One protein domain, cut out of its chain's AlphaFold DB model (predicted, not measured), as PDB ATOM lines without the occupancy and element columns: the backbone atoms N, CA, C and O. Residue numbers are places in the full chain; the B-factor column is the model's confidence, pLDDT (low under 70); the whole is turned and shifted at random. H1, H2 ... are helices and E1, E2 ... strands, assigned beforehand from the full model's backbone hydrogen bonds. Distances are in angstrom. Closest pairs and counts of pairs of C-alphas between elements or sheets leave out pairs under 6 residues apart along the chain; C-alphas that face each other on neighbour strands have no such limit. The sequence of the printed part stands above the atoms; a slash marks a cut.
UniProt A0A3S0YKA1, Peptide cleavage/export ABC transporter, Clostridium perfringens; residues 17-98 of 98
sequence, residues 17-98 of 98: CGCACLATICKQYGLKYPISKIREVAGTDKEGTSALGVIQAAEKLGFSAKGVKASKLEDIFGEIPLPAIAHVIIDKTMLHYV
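This is residues 17 to 98 of the 98 residues of the protein "Peptide cleavage/export ABC transporter" of Clostridium perfringens (UniProt A0A3S0YKA1). Three helices, H1, H2 and H3, pack into a cluster, with the strand hairpin E1 E2 by the first residues of H1; a long link leads out to short H4, far off. The 82 printed residues hold H1 H2 H3 H4 E1 E2 in that order, mostly helix, the strands antiparallel. The whole is compact, radius of gyration 12.9 A, spans 34 by 29 by 17 A.

H1, residues 17 to 28, touches H2, residues 35 to 42, with residues 19 to 23 alone; the closest C-alphas, Cys 19 and Ile 38, are 5.8 A apart. H3, residues 51 to 60, touches H2, closest C-alphas Ala 57 and Ala 42, 4.6 A, and is only just about perpendicular to it at 73 degrees. H4, residues 73 to 77, is apart from these helices. E1, residues 87 to 90, and E2, residues 94 to 97, form a hairpin; N 88 and O 96, 2.8 A, are within hydrogen-bond range. Every O i to N i+4 pair is within range in H1, H2 and H3; in H4 0 of 1, but 2 of 2 O i to N i+3.

H1, 16.5 A long, begins at C-alpha 17 (45.263, 31.949, -50.120); H3 is 14.4 A long; E2 ends at C-alpha 97 (47.343, 27.845, -52.784).

The farthest C-alphas, Ser 36 and Glu 74, are 35.6 A apart. The printed part has no cut, the link H3 to H4 is long, and no printed residue is under 70.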
ATOM      1  N   CYS A  17      45.621  33.214 -49.462       94.44
ATOM      2  CA  CYS A  17      45.263  31.949 -50.120       94.44
ATOM      3  C   CYS A  17      45.632  30.712 -49.274       94.44
ATOM      4  O   CYS A  17      44.756  29.914 -48.945       94.44
ATOM      5  N   GLY A  18      46.871  30.620 -48.773       94.44
ATOM      6  CA  GLY A  18      47.288  29.530 -47.878       94.44
ATOM      7  C   GLY A  18      46.532  29.510 -46.539       94.44
ATOM      8  O   GLY A  18      46.126  28.451 -46.056       94.44
ATOM      9  N   CYS A  19      46.266  30.686 -45.959       95.88
ATOM     10  CA  CYS A  19      45.494  30.810 -44.719       95.88
ATOM     11  C   CYS A  19      44.027  30.393 -44.900       95.88
ATOM     12  O   CYS A  19      43.434  29.785 -44.008       95.88
ATOM     13  N   ALA A  20      43.437  30.699 -46.054       96.19
ATOM     14  CA  ALA A  20      42.078  30.338 -46.419       96.19
ATOM     15  C   ALA A  20      41.941  28.825 -46.652       96.19
ATOM     16  O   ALA A  20      40.957  28.231 -46.199       96.19
ATOM     17  N   CYS A  21      42.945  28.178 -47.259       97.06
ATOM     18  CA  CYS A  21      43.017  26.717 -47.365       97.06
ATOM     19  C   CYS A  21      43.060  26.061 -45.975       97.06
ATOM     20  O   CYS A  21      42.232  25.199 -45.673       97.06
ATOM     21  N   LEU A  22      43.934  26.529 -45.076       96.88
ATOM     22  CA  LEU A  22      43.983  26.040 -43.691       96.88
ATOM     23  C   LEU A  22      42.653  26.260 -42.953       96.88
ATOM     24  O   LEU A  22      42.146  25.345 -42.308       96.88
ATOM     25  N   ALA A  23      42.034  27.436 -43.091       96.19
ATOM     26  CA  ALA A  23      40.730  27.730 -42.490       96.19
ATOM     27  C   ALA A  23      39.630  26.793 -43.011       96.19
ATOM     28  O   ALA A  23      38.751  26.363 -42.258       96.19
ATOM     29  N   THR A  24      39.690  26.465 -44.302       96.19
ATOM     30  CA  THR A  24      38.783  25.526 -44.962       96.19
ATOM     31  C   THR A  24      38.937  24.119 -44.399       96.19
ATOM     32  O   THR A  24      37.933  23.518 -44.010       96.19
ATOM     33  N   ILE A  25      40.172  23.624 -44.282       95.75
ATOM     34  CA  ILE A  25      40.478  22.306 -43.712       95.75
ATOM     35  C   ILE A  25      40.051  22.239 -42.245       95.75
ATOM     36  O   ILE A  25      39.308  21.334 -41.871       95.75
ATOM     37  N   CYS A  26      40.399  23.240 -41.431       95.50
ATOM     38  CA  CYS A  26      39.918  23.353 -40.052       95.50
ATOM     39  C   CYS A  26      38.395  23.198 -39.980       95.50
ATOM     40  O   CYS A  26      37.885  22.349 -39.249       95.50
ATOM     41  N   LYS A  27      37.660  23.958 -40.802       94.19
ATOM     42  CA  LYS A  27      36.194  23.915 -40.834       94.19
ATOM     43  C   LYS A  27      35.648  22.568 -41.311       94.19
ATOM     44  O   LYS A  27      34.585  22.165 -40.839       94.19
ATOM     45  N   GLN A  28      36.343  21.884 -42.221       93.94
ATOM     46  CA  GLN A  28      35.988  20.540 -42.688       93.94
ATOM     47  C   GLN A  28      36.064  19.512 -41.548       93.94
ATOM     48  O   GLN A  28      35.184  18.661 -41.441       93.94
ATOM     49  N   TYR A  29      37.053  19.645 -40.661       93.38
ATOM     50  CA  TYR A  29      37.223  18.817 -39.460       93.38
ATOM     51  C   TYR A  29      36.467  19.343 -38.224       93.38
ATOM     52  O   TYR A  29      36.659  18.847 -37.118       93.38
ATOM     53  N   GLY A  30      35.585  20.339 -38.384       92.56
ATOM     54  CA  GLY A  30      34.763  20.882 -37.293       92.56
ATOM     55  C   GLY A  30      35.464  21.905 -36.391       92.56
ATOM     56  O   GLY A  30      34.849  22.406 -35.448       92.56
ATOM     57  N   LEU A  31      36.707  22.281 -36.697       92.94
ATOM     58  CA  LEU A  31      37.468  23.302 -35.981       92.94
ATOM     59  C   LEU A  31      37.131  24.697 -36.521       92.94
ATOM     60  O   LEU A  31      37.146  24.948 -37.727       92.94
ATOM     61  N   LYS A  32      36.838  25.640 -35.622       90.50
ATOM     62  CA  LYS A  32      36.532  27.032 -35.983       90.50
ATOM     63  C   LYS A  32      37.684  27.938 -35.579       90.50
ATOM     64  O   LYS A  32      37.771  28.353 -34.427       90.50
ATOM     65  N   TYR A  33      38.527  28.279 -36.547       92.00
ATOM     66  CA  TYR A  33      39.588  29.265 -36.377       92.00
ATOM     67  C   TYR A  33      39.292  30.519 -37.207       92.00
ATOM     68  O   TYR A  33      38.942  30.395 -38.384       92.00
ATOM     69  N   PRO A  34      39.420  31.727 -36.631       91.12
ATOM     70  CA  PRO A  34      39.374  32.949 -37.419       91.12
ATOM     71  C   PRO A  34      40.615  33.029 -38.316       91.12
ATOM     72  O   PRO A  34      41.719  32.685 -37.891       91.12
ATOM     73  N   ILE A  35      40.443  33.522 -39.546       91.06
ATOM     74  CA  ILE A  35      41.537  33.604 -40.529       91.06
ATOM     75  C   ILE A  35      42.704  34.471 -40.032       91.06
ATOM     76  O   ILE A  35      43.855  34.174 -40.327       91.06
ATOM     77  N   SER A  36      42.429  35.480 -39.199       91.50
ATOM     78  CA  SER A  36      43.447  36.321 -38.560       91.50
ATOM     79  C   SER A  36      44.397  35.529 -37.659       91.50
ATOM     80  O   SER A  36      45.601  35.754 -37.706       91.50
ATOM     81  N   LYS A  37      43.878  34.562 -36.891       92.25
ATOM     82  CA  LYS A  37      44.703  33.696 -36.039       92.25
ATOM     83  C   LYS A  37      45.555  32.744 -36.871       92.25
ATOM     84  O   LYS A  37      46.692  32.475 -36.512       92.25
ATOM     85  N   ILE A  38      45.020  32.264 -37.994       94.06
ATOM     86  CA  ILE A  38      45.775  31.434 -38.943       94.06
ATOM     87  C   ILE A  38      46.916  32.247 -39.566       94.06
ATOM     88  O   ILE A  38      48.042  31.766 -39.617       94.06
ATOM     89  N   ARG A  39      46.646  33.499 -39.956       91.69
ATOM     90  CA  ARG A  39      47.645  34.426 -40.505       91.69
ATOM     91  C   ARG A  39      48.812  34.658 -39.548       91.69
ATOM     92  O   ARG A  39      49.967  34.615 -39.963       91.69
ATOM     93  N   GLU A  40      48.507  34.855 -38.268       91.31
ATOM     94  CA  GLU A  40      49.509  35.028 -37.214       91.31
ATOM     95  C   GLU A  40      50.413  33.793 -37.083       91.31
ATOM     96  O   GLU A  40      51.637  33.914 -37.088       91.31
ATOM     97  N   VAL A  41      49.832  32.589 -37.016       92.62
ATOM     98  CA  VAL A  41      50.628  31.366 -36.815       92.62
ATOM     99  C   VAL A  41      51.393  30.921 -38.061       92.62
ATOM    100  O   VAL A  41      52.442  30.289 -37.905       92.62
ATOM    101  N   ALA A  42      50.888  31.254 -39.254       91.88
ATOM    102  CA  ALA A  42      51.513  30.973 -40.545       91.88
ATOM    103  C   ALA A  42      52.644  31.940 -40.903       91.88
ATOM    104  O   ALA A  42      53.418  31.651 -41.815       91.88
ATOM    105  N   GLY A  43      52.752  33.069 -40.192       88.19
ATOM    106  CA  GLY A  43      53.761  34.088 -40.468       88.19
ATOM    107  C   GLY A  43      53.579  34.737 -41.840       88.19
ATOM    108  O   GLY A  43      54.567  35.086 -42.478       88.19
ATOM    109  N   THR A  44      52.333  34.855 -42.314       82.56
ATOM    110  CA  THR A  44      52.024  35.483 -43.604       82.56
ATOM    111  C   THR A  44      52.480  36.937 -43.597       82.56
ATOM    112  O   THR A  44      52.076  37.716 -42.729       82.56
ATOM    113  N   ASP A  45      53.287  37.312 -44.581       81.00
ATOM    114  CA  ASP A  45      53.879  38.641 -44.684       81.00
ATOM    115  C   ASP A  45      53.397  39.389 -45.940       81.00
ATOM    116  O   ASP A  45      52.290  39.181 -46.450       81.00
ATOM    117  N   LYS A  46      54.214  40.333 -46.424       77.38
ATOM    118  CA  LYS A  46      53.903  41.111 -47.620       77.38
ATOM    119  C   LYS A  46      54.071  40.348 -48.939       77.38
ATOM    120  O   LYS A  46      53.608  40.877 -49.943       77.38
ATOM    121  N   GLU A  47      54.625  39.147 -48.936       79.25
ATOM    122  CA  GLU A  47      54.798  38.298 -50.118       79.25
ATOM    123  C   GLU A  47      53.821  37.111 -50.113       79.25
ATOM    124  O   GLU A  47      53.548  36.520 -51.155       79.25
ATOM    125  N   GLY A  48      53.228  36.794 -48.958       84.69
ATOM    126  CA  GLY A  48      52.229  35.739 -48.809       84.69
ATOM    127  C   GLY A  48      52.632  34.741 -47.732       84.69
ATOM    128  O   GLY A  48      53.179  35.115 -46.699       84.69
ATOM    129  N   THR A  49      52.308  33.463 -47.934       89.88
ATOM    130  CA  THR A  49      52.666  32.386 -46.996       89.88
ATOM    131  C   THR A  49      53.545  31.373 -47.709       89.88
ATOM    132  O   THR A  49      53.187  30.912 -48.787       89.88
ATOM    133  N   SER A  50      54.679  31.002 -47.121       93.25
ATOM    134  CA  SER A  50      55.525  29.939 -47.671       93.25
ATOM    135  C   SER A  50      54.953  28.549 -47.373       93.25
ATOM    136  O   SER A  50      54.201  28.368 -46.415       93.25
ATOM    137  N   ALA A  51      55.370  27.526 -48.129       93.75
ATOM    138  CA  ALA A  51      54.945  26.147 -47.864       93.75
ATOM    139  C   ALA A  51      55.357  25.677 -46.457       93.75
ATOM    140  O   ALA A  51      54.594  24.985 -45.788       93.75
ATOM    141  N   LEU A  52      56.530  26.111 -45.980       93.56
ATOM    142  CA  LEU A  52      56.977  25.859 -44.612       93.56
ATOM    143  C   LEU A  52      56.053  26.533 -43.587       93.56
ATOM    144  O   LEU A  52      55.660  25.890 -42.618       93.56
ATOM    145  N   GLY A  53      55.663  27.790 -43.825       95.06
ATOM    146  CA  GLY A  53      54.724  28.518 -42.966       95.06
ATOM    147  C   GLY A  53      53.354  27.841 -42.886       95.06
ATOM    148  O   GLY A  53      52.787  27.730 -41.801       95.06
ATOM    149  N   VAL A  54      52.855  27.298 -44.003       96.44
ATOM    150  CA  VAL A  54      51.606  26.512 -44.030       96.44
ATOM    151  C   VAL A  54      51.721  25.248 -43.171       96.44
ATOM    152  O   VAL A  54      50.812  24.962 -42.393       96.44
ATOM    153  N   ILE A  55      52.831  24.509 -43.271       96.56
ATOM    154  CA  ILE A  55      53.062  23.285 -42.481       96.56
ATOM    155  C   ILE A  55      53.145  23.618 -40.989       96.56
ATOM    156  O   ILE A  55      52.410  23.041 -40.192       96.56
ATOM    157  N   GLN A  56      53.963  24.606 -40.618       95.69
ATOM    158  CA  GLN A  56      54.113  25.036 -39.224       95.69
ATOM    159  C   GLN A  56      52.795  25.556 -38.636       95.69
ATOM    160  O   GLN A  56      52.493  25.315 -37.467       95.69
ATOM    161  N   ALA A  57      51.986  26.261 -39.432       96.31
ATOM    162  CA  ALA A  57      50.650  26.672 -39.022       96.31
ATOM    163  C   ALA A  57      49.735  25.470 -38.783       96.31
ATOM    164  O   ALA A  57      49.061  25.428 -37.758       96.31
ATOM    165  N   ALA A  58      49.715  24.491 -39.692       96.56
ATOM    166  CA  ALA A  58      48.908  23.284 -39.536       96.56
ATOM    167  C   ALA A  58      49.277  22.523 -38.251       96.56
ATOM    168  O   ALA A  58      48.388  22.164 -37.479       96.56
ATOM    169  N   GLU A  59      50.573  22.367 -37.972       96.38
ATOM    170  CA  GLU A  59      51.079  21.744 -36.743       96.38
ATOM    171  C   GLU A  59      50.633  22.504 -35.487       96.38
ATOM    172  O   GLU A  59      50.082  21.910 -34.561       96.38
ATOM    173  N   LYS A  60      50.761  23.838 -35.477       95.50
ATOM    174  CA  LYS A  60      50.273  24.689 -34.372       95.50
ATOM    175  C   LYS A  60      48.755  24.625 -34.177       95.50
ATOM    176  O   LYS A  60      48.272  24.866 -33.072       95.50
ATOM    177  N   LEU A  61      47.997  24.329 -35.232       94.62
ATOM    178  CA  LEU A  61      46.542  24.150 -35.189       94.62
ATOM    179  C   LEU A  61      46.127  22.734 -34.745       94.62
ATOM    180  O   LEU A  61      44.931  22.492 -34.573       94.62
ATOM    181  N   GLY A  62      47.094  21.836 -34.523       94.31
ATOM    182  CA  GLY A  62      46.887  20.478 -34.017       94.31
ATOM    183  C   GLY A  62      46.845  19.389 -35.091       94.31
ATOM    184  O   GLY A  62      46.434  18.269 -34.793       94.31
ATOM    185  N   PHE A  63      47.239  19.689 -36.331       95.88
ATOM    186  CA  PHE A  63      47.331  18.696 -37.402       95.88
ATOM    187  C   PHE A  63      48.722  18.060 -37.468       95.88
ATOM    188  O   PHE A  63      49.722  18.686 -37.141       95.88
ATOM    189  N   SER A  64      48.792  16.831 -37.976       95.38
ATOM    190  CA  SER A  64      50.038  16.269 -38.503       95.38
ATOM    191  C   SER A  64      50.108  16.593 -39.993       95.38
ATOM    192  O   SER A  64      49.214  16.197 -40.744       95.38
ATOM    193  N   ALA A  65      51.118  17.352 -40.418       94.94
ATOM    194  CA  ALA A  65      51.248  17.828 -41.791       94.94
ATOM    195  C   ALA A  65      52.618  17.469 -42.373       94.94
ATOM    196  O   ALA A  65      53.631  17.482 -41.681       94.94
ATOM    197  N   LYS A  66      52.660  17.164 -43.674       94.12
ATOM    198  CA  LYS A  66      53.902  16.874 -44.395       94.12
ATOM    199  C   LYS A  66      53.897  17.565 -45.750       94.12
ATOM    200  O   LYS A  66      52.971  17.389 -46.536       94.12
ATOM    201  N   GLY A  67      54.960  18.314 -46.031       93.50
ATOM    202  CA  GLY A  67      55.222  18.850 -47.362       93.50
ATOM    203  C   GLY A  67      55.769  17.764 -48.282       93.50
ATOM    204  O   GLY A  67      56.732  17.079 -47.935       93.50
ATOM    205  N   VAL A  68      55.173  17.620 -49.461       91.94
ATOM    206  CA  VAL A  68      55.641  16.709 -50.510       91.94
ATOM    207  C   VAL A  68      55.763  17.465 -51.827       91.94
ATOM    208  O   VAL A  68      55.030  18.422 -52.072       91.94
ATOM    209  N   LYS A  69      56.703  17.043 -52.674       90.88
ATOM    210  CA  LYS A  69      56.860  17.572 -54.028       90.88
ATOM    211  C   LYS A  69      56.368  16.528 -55.020       90.88
ATOM    212  O   LYS A  69      56.997  15.483 -55.152       90.88
ATOM    213  N   ALA A  70      55.293  16.841 -55.732       89.06
ATOM    214  CA  ALA A  70      54.901  16.092 -56.918       89.06
ATOM    215  C   ALA A  70      55.780  16.543 -58.095       89.06
ATOM    216  O   ALA A  70      55.867  17.736 -58.389       89.06
ATOM    217  N   SER A  71      56.477  15.603 -58.725       87.50
ATOM    218  CA  SER A  71      57.312  15.841 -59.911       87.50
ATOM    219  C   SER A  71      56.649  15.328 -61.188       87.50
ATOM    220  O   SER A  71      56.932  15.839 -62.270       87.50
ATOM    221  N   LYS A  72      55.762  14.339 -61.065       89.25
ATOM    222  CA  LYS A  72      54.953  13.770 -62.145       89.25
ATOM    223  C   LYS A  72      53.478  13.801 -61.767       89.25
ATOM    224  O   LYS A  72      53.132  13.898 -60.592       89.25
ATOM    225  N   LEU A  73      52.606  13.689 -62.766       84.06
ATOM    226  CA  LEU A  73      51.164  13.639 -62.524       84.06
ATOM    227  C   LEU A  73      50.776  12.364 -61.757       84.06
ATOM    228  O   LEU A  73      49.868  12.398 -60.938       84.06
ATOM    229  N   GLU A  74      51.490  11.255 -61.961       87.25
ATOM    230  CA  GLU A  74      51.247  10.020 -61.203       87.25
ATOM    231  C   GLU A  74      51.401  10.199 -59.683       87.25
ATOM    232  O   GLU A  74      50.696   9.543 -58.918       87.25
ATOM    233  N   ASP A  75      52.259  11.127 -59.239       85.44
ATOM    234  CA  ASP A  75      52.563  11.335 -57.818       85.44
ATOM    235  C   ASP A  75      51.339  11.815 -57.018       85.44
ATOM    236  O   ASP A  75      51.262  11.577 -55.813       85.44
ATOM    237  N   ILE A  76      50.372  12.477 -57.672       84.38
ATOM    238  CA  ILE A  76      49.143  12.963 -57.022       84.38
ATOM    239  C   ILE A  76      48.013  11.926 -56.998       84.38
ATOM    240  O   ILE A  76      47.019  12.135 -56.307       84.38
ATOM    241  N   PHE A  77      48.159  10.816 -57.728       83.38
ATOM    242  CA  PHE A  77      47.191   9.711 -57.741       83.38
ATOM    243  C   PHE A  77      47.529   8.602 -56.734       83.38
ATOM    244  O   PHE A  77      46.827   7.594 -56.676       83.38
ATOM    245  N   GLY A  78      48.594   8.776 -55.948       78.50
ATOM    246  CA  GLY A  78      48.931   7.881 -54.844       78.50
ATOM    247  C   GLY A  78      47.992   8.020 -53.638       78.50
ATOM    248  O   GLY A  78      47.010   8.763 -53.648       78.50
ATOM    249  N   GLU A  79      48.328   7.321 -52.554       82.88
ATOM    250  CA  GLU A  79      47.598   7.394 -51.282       82.88
ATOM    251  C   GLU A  79      47.902   8.709 -50.540       82.88
ATOM    252  O   GLU A  79      48.707   8.763 -49.609       82.88
ATOM    253  N   ILE A  80      47.264   9.798 -50.971       87.19
ATOM    254  CA  ILE A  80      47.335  11.106 -50.311       87.19
ATOM    255  C   ILE A  80      46.076  11.296 -49.453       87.19
ATOM    256  O   ILE A  80      44.965  11.260 -49.990       87.19
ATOM    257  N   PRO A  81      46.204  11.535 -48.133       89.25
ATOM    258  CA  PRO A  81      45.063  11.881 -47.296       89.25
ATOM    259  C   PRO A  81      44.388  13.163 -47.794       89.25
ATOM    260  O   PRO A  81      45.046  14.186 -47.979       89.25
ATOM    261  N   LEU A  82      43.068  13.115 -47.988       90.88
ATOM    262  CA  LEU A  82      42.271  14.266 -48.409       90.88
ATOM    263  C   LEU A  82      41.414  14.809 -47.250       90.88
ATOM    264  O   LEU A  82      40.895  14.019 -46.456       90.88
ATOM    265  N   PRO A  83      41.186  16.135 -47.184       93.12
ATOM    266  CA  PRO A  83      41.664  17.166 -48.116       93.12
ATOM    267  C   PRO A  83      43.165  17.479 -47.973       93.12
ATOM    268  O   PRO A  83      43.715  17.414 -46.877       93.12
ATOM    269  N   ALA A  84      43.795  17.879 -49.079       93.88
ATOM    270  CA  ALA A  84      45.181  18.346 -49.144       93.88
ATOM    271  C   ALA A  84      45.237  19.767 -49.732       93.88
ATOM    272  O   ALA A  84      44.303  20.177 -50.416       93.88
ATOM    273  N   ILE A  85      46.323  20.499 -49.460       96.00
ATOM    274  CA  ILE A  85      46.580  21.835 -50.022       96.00
ATOM    275  C   ILE A  85      47.612  21.699 -51.142       96.00
ATOM    276  O   ILE A  85      48.682  21.128 -50.921       96.00
ATOM    277  N   ALA A  86      47.328  22.257 -52.315       94.75
ATOM    278  CA  ALA A  86      48.257  22.302 -53.439       94.75
ATOM    279  C   ALA A  86      48.799  23.718 -53.652       94.75
ATOM    280  O   ALA A  86      48.062  24.700 -53.605       94.75
ATOM    281  N   HIS A  87      50.101  23.822 -53.924       94.62
ATOM    282  CA  HIS A  87      50.733  25.063 -54.364       94.62
ATOM    283  C   HIS A  87      50.838  25.047 -55.891       94.62
ATOM    284  O   HIS A  87      51.505  24.182 -56.459       94.62
ATOM    285  N   VAL A  88      50.155  25.976 -56.552       93.00
ATOM    286  CA  VAL A  88      49.980  26.023 -58.007       93.00
ATOM    287  C   VAL A  88      50.458  27.354 -58.579       93.00
ATOM    288  O   VAL A  88      50.602  28.344 -57.863       93.00
ATOM    289  N   ILE A  89      50.692  27.374 -59.892       92.94
ATOM    290  CA  ILE A  89      50.993  28.592 -60.644       92.94
ATOM    291  C   ILE A  89      49.774  28.922 -61.506       92.94
ATOM    292  O   ILE A  89      49.440  28.168 -62.420       92.94
ATOM    293  N   ILE A  90      49.132  30.052 -61.229       92.19
ATOM    294  CA  ILE A  90      48.033  30.600 -62.030       92.19
ATOM    295  C   ILE A  90      48.625  31.574 -63.056       92.19
ATOM    296  O   ILE A  90      49.543  32.337 -62.747       92.19
ATOM    297  N   ASP A  91      48.147  31.506 -64.301       92.56
ATOM    298  CA  ASP A  91      48.548  32.392 -65.405       92.56
ATOM    299  C   ASP A  91      50.072  32.538 -65.581       92.56
ATOM    300  O   ASP A  91      50.589  33.603 -65.918       92.56
ATOM    301  N   LYS A  92      50.811  31.446 -65.326       89.12
ATOM    302  CA  LYS A  92      52.284  31.337 -65.410       89.12
ATOM    303  C   LYS A  92      53.078  32.278 -64.491       89.12
ATOM    304  O   LYS A  92      54.304  32.276 -64.564       89.12
ATOM    305  N   THR A  93      52.421  33.065 -63.644       89.56
ATOM    306  CA  THR A  93      53.062  34.171 -62.912       89.56
ATOM    307  C   THR A  93      52.686  34.218 -61.438       89.56
ATOM    308  O   THR A  93      53.522  34.584 -60.616       89.56
ATOM    309  N   MET A  94      51.466  33.820 -61.076       88.69
ATOM    310  CA  MET A  94      50.969  33.939 -59.709       88.69
ATOM    311  C   MET A  94      51.118  32.621 -58.952       88.69
ATOM    312  O   MET A  94      50.475  31.627 -59.286       88.69
ATOM    313  N   LEU A  95      51.929  32.632 -57.896       91.56
ATOM    314  CA  LEU A  95      51.993  31.551 -56.915       91.56
ATOM    315  C   LEU A  95      50.746  31.585 -56.028       91.56
ATOM    316  O   LEU A  95      50.421  32.622 -55.448       91.56
ATOM    317  N   HIS A  96      50.029  30.468 -55.946       94.00
ATOM    318  CA  HIS A  96      48.743  30.402 -55.260       94.00
ATOM    319  C   HIS A  96      48.529  29.060 -54.563       94.00
ATOM    320  O   HIS A  96      49.029  28.031 -55.015       94.00
ATOM    321  N   TYR A  97      47.759  29.064 -53.477       96.00
ATOM    322  CA  TYR A  97      47.343  27.845 -52.784       96.00
ATOM    323  C   TYR A  97      45.877  27.538 -53.059       96.00
ATOM    324  O   TYR A  97      45.045  28.446 -53.012       96.00
ATOM    325  N   VAL A  98      45.579  26.263 -53.310       93.88
ATOM    326  CA  VAL A  98      44.220  25.722 -53.469       93.88
ATOM    327  C   VAL A  98      43.992  24.531 -52.555       93.88
ATOM    328  O   VAL A  98      44.943  23.739 -52.361       93.88
TER     329      VAL A  98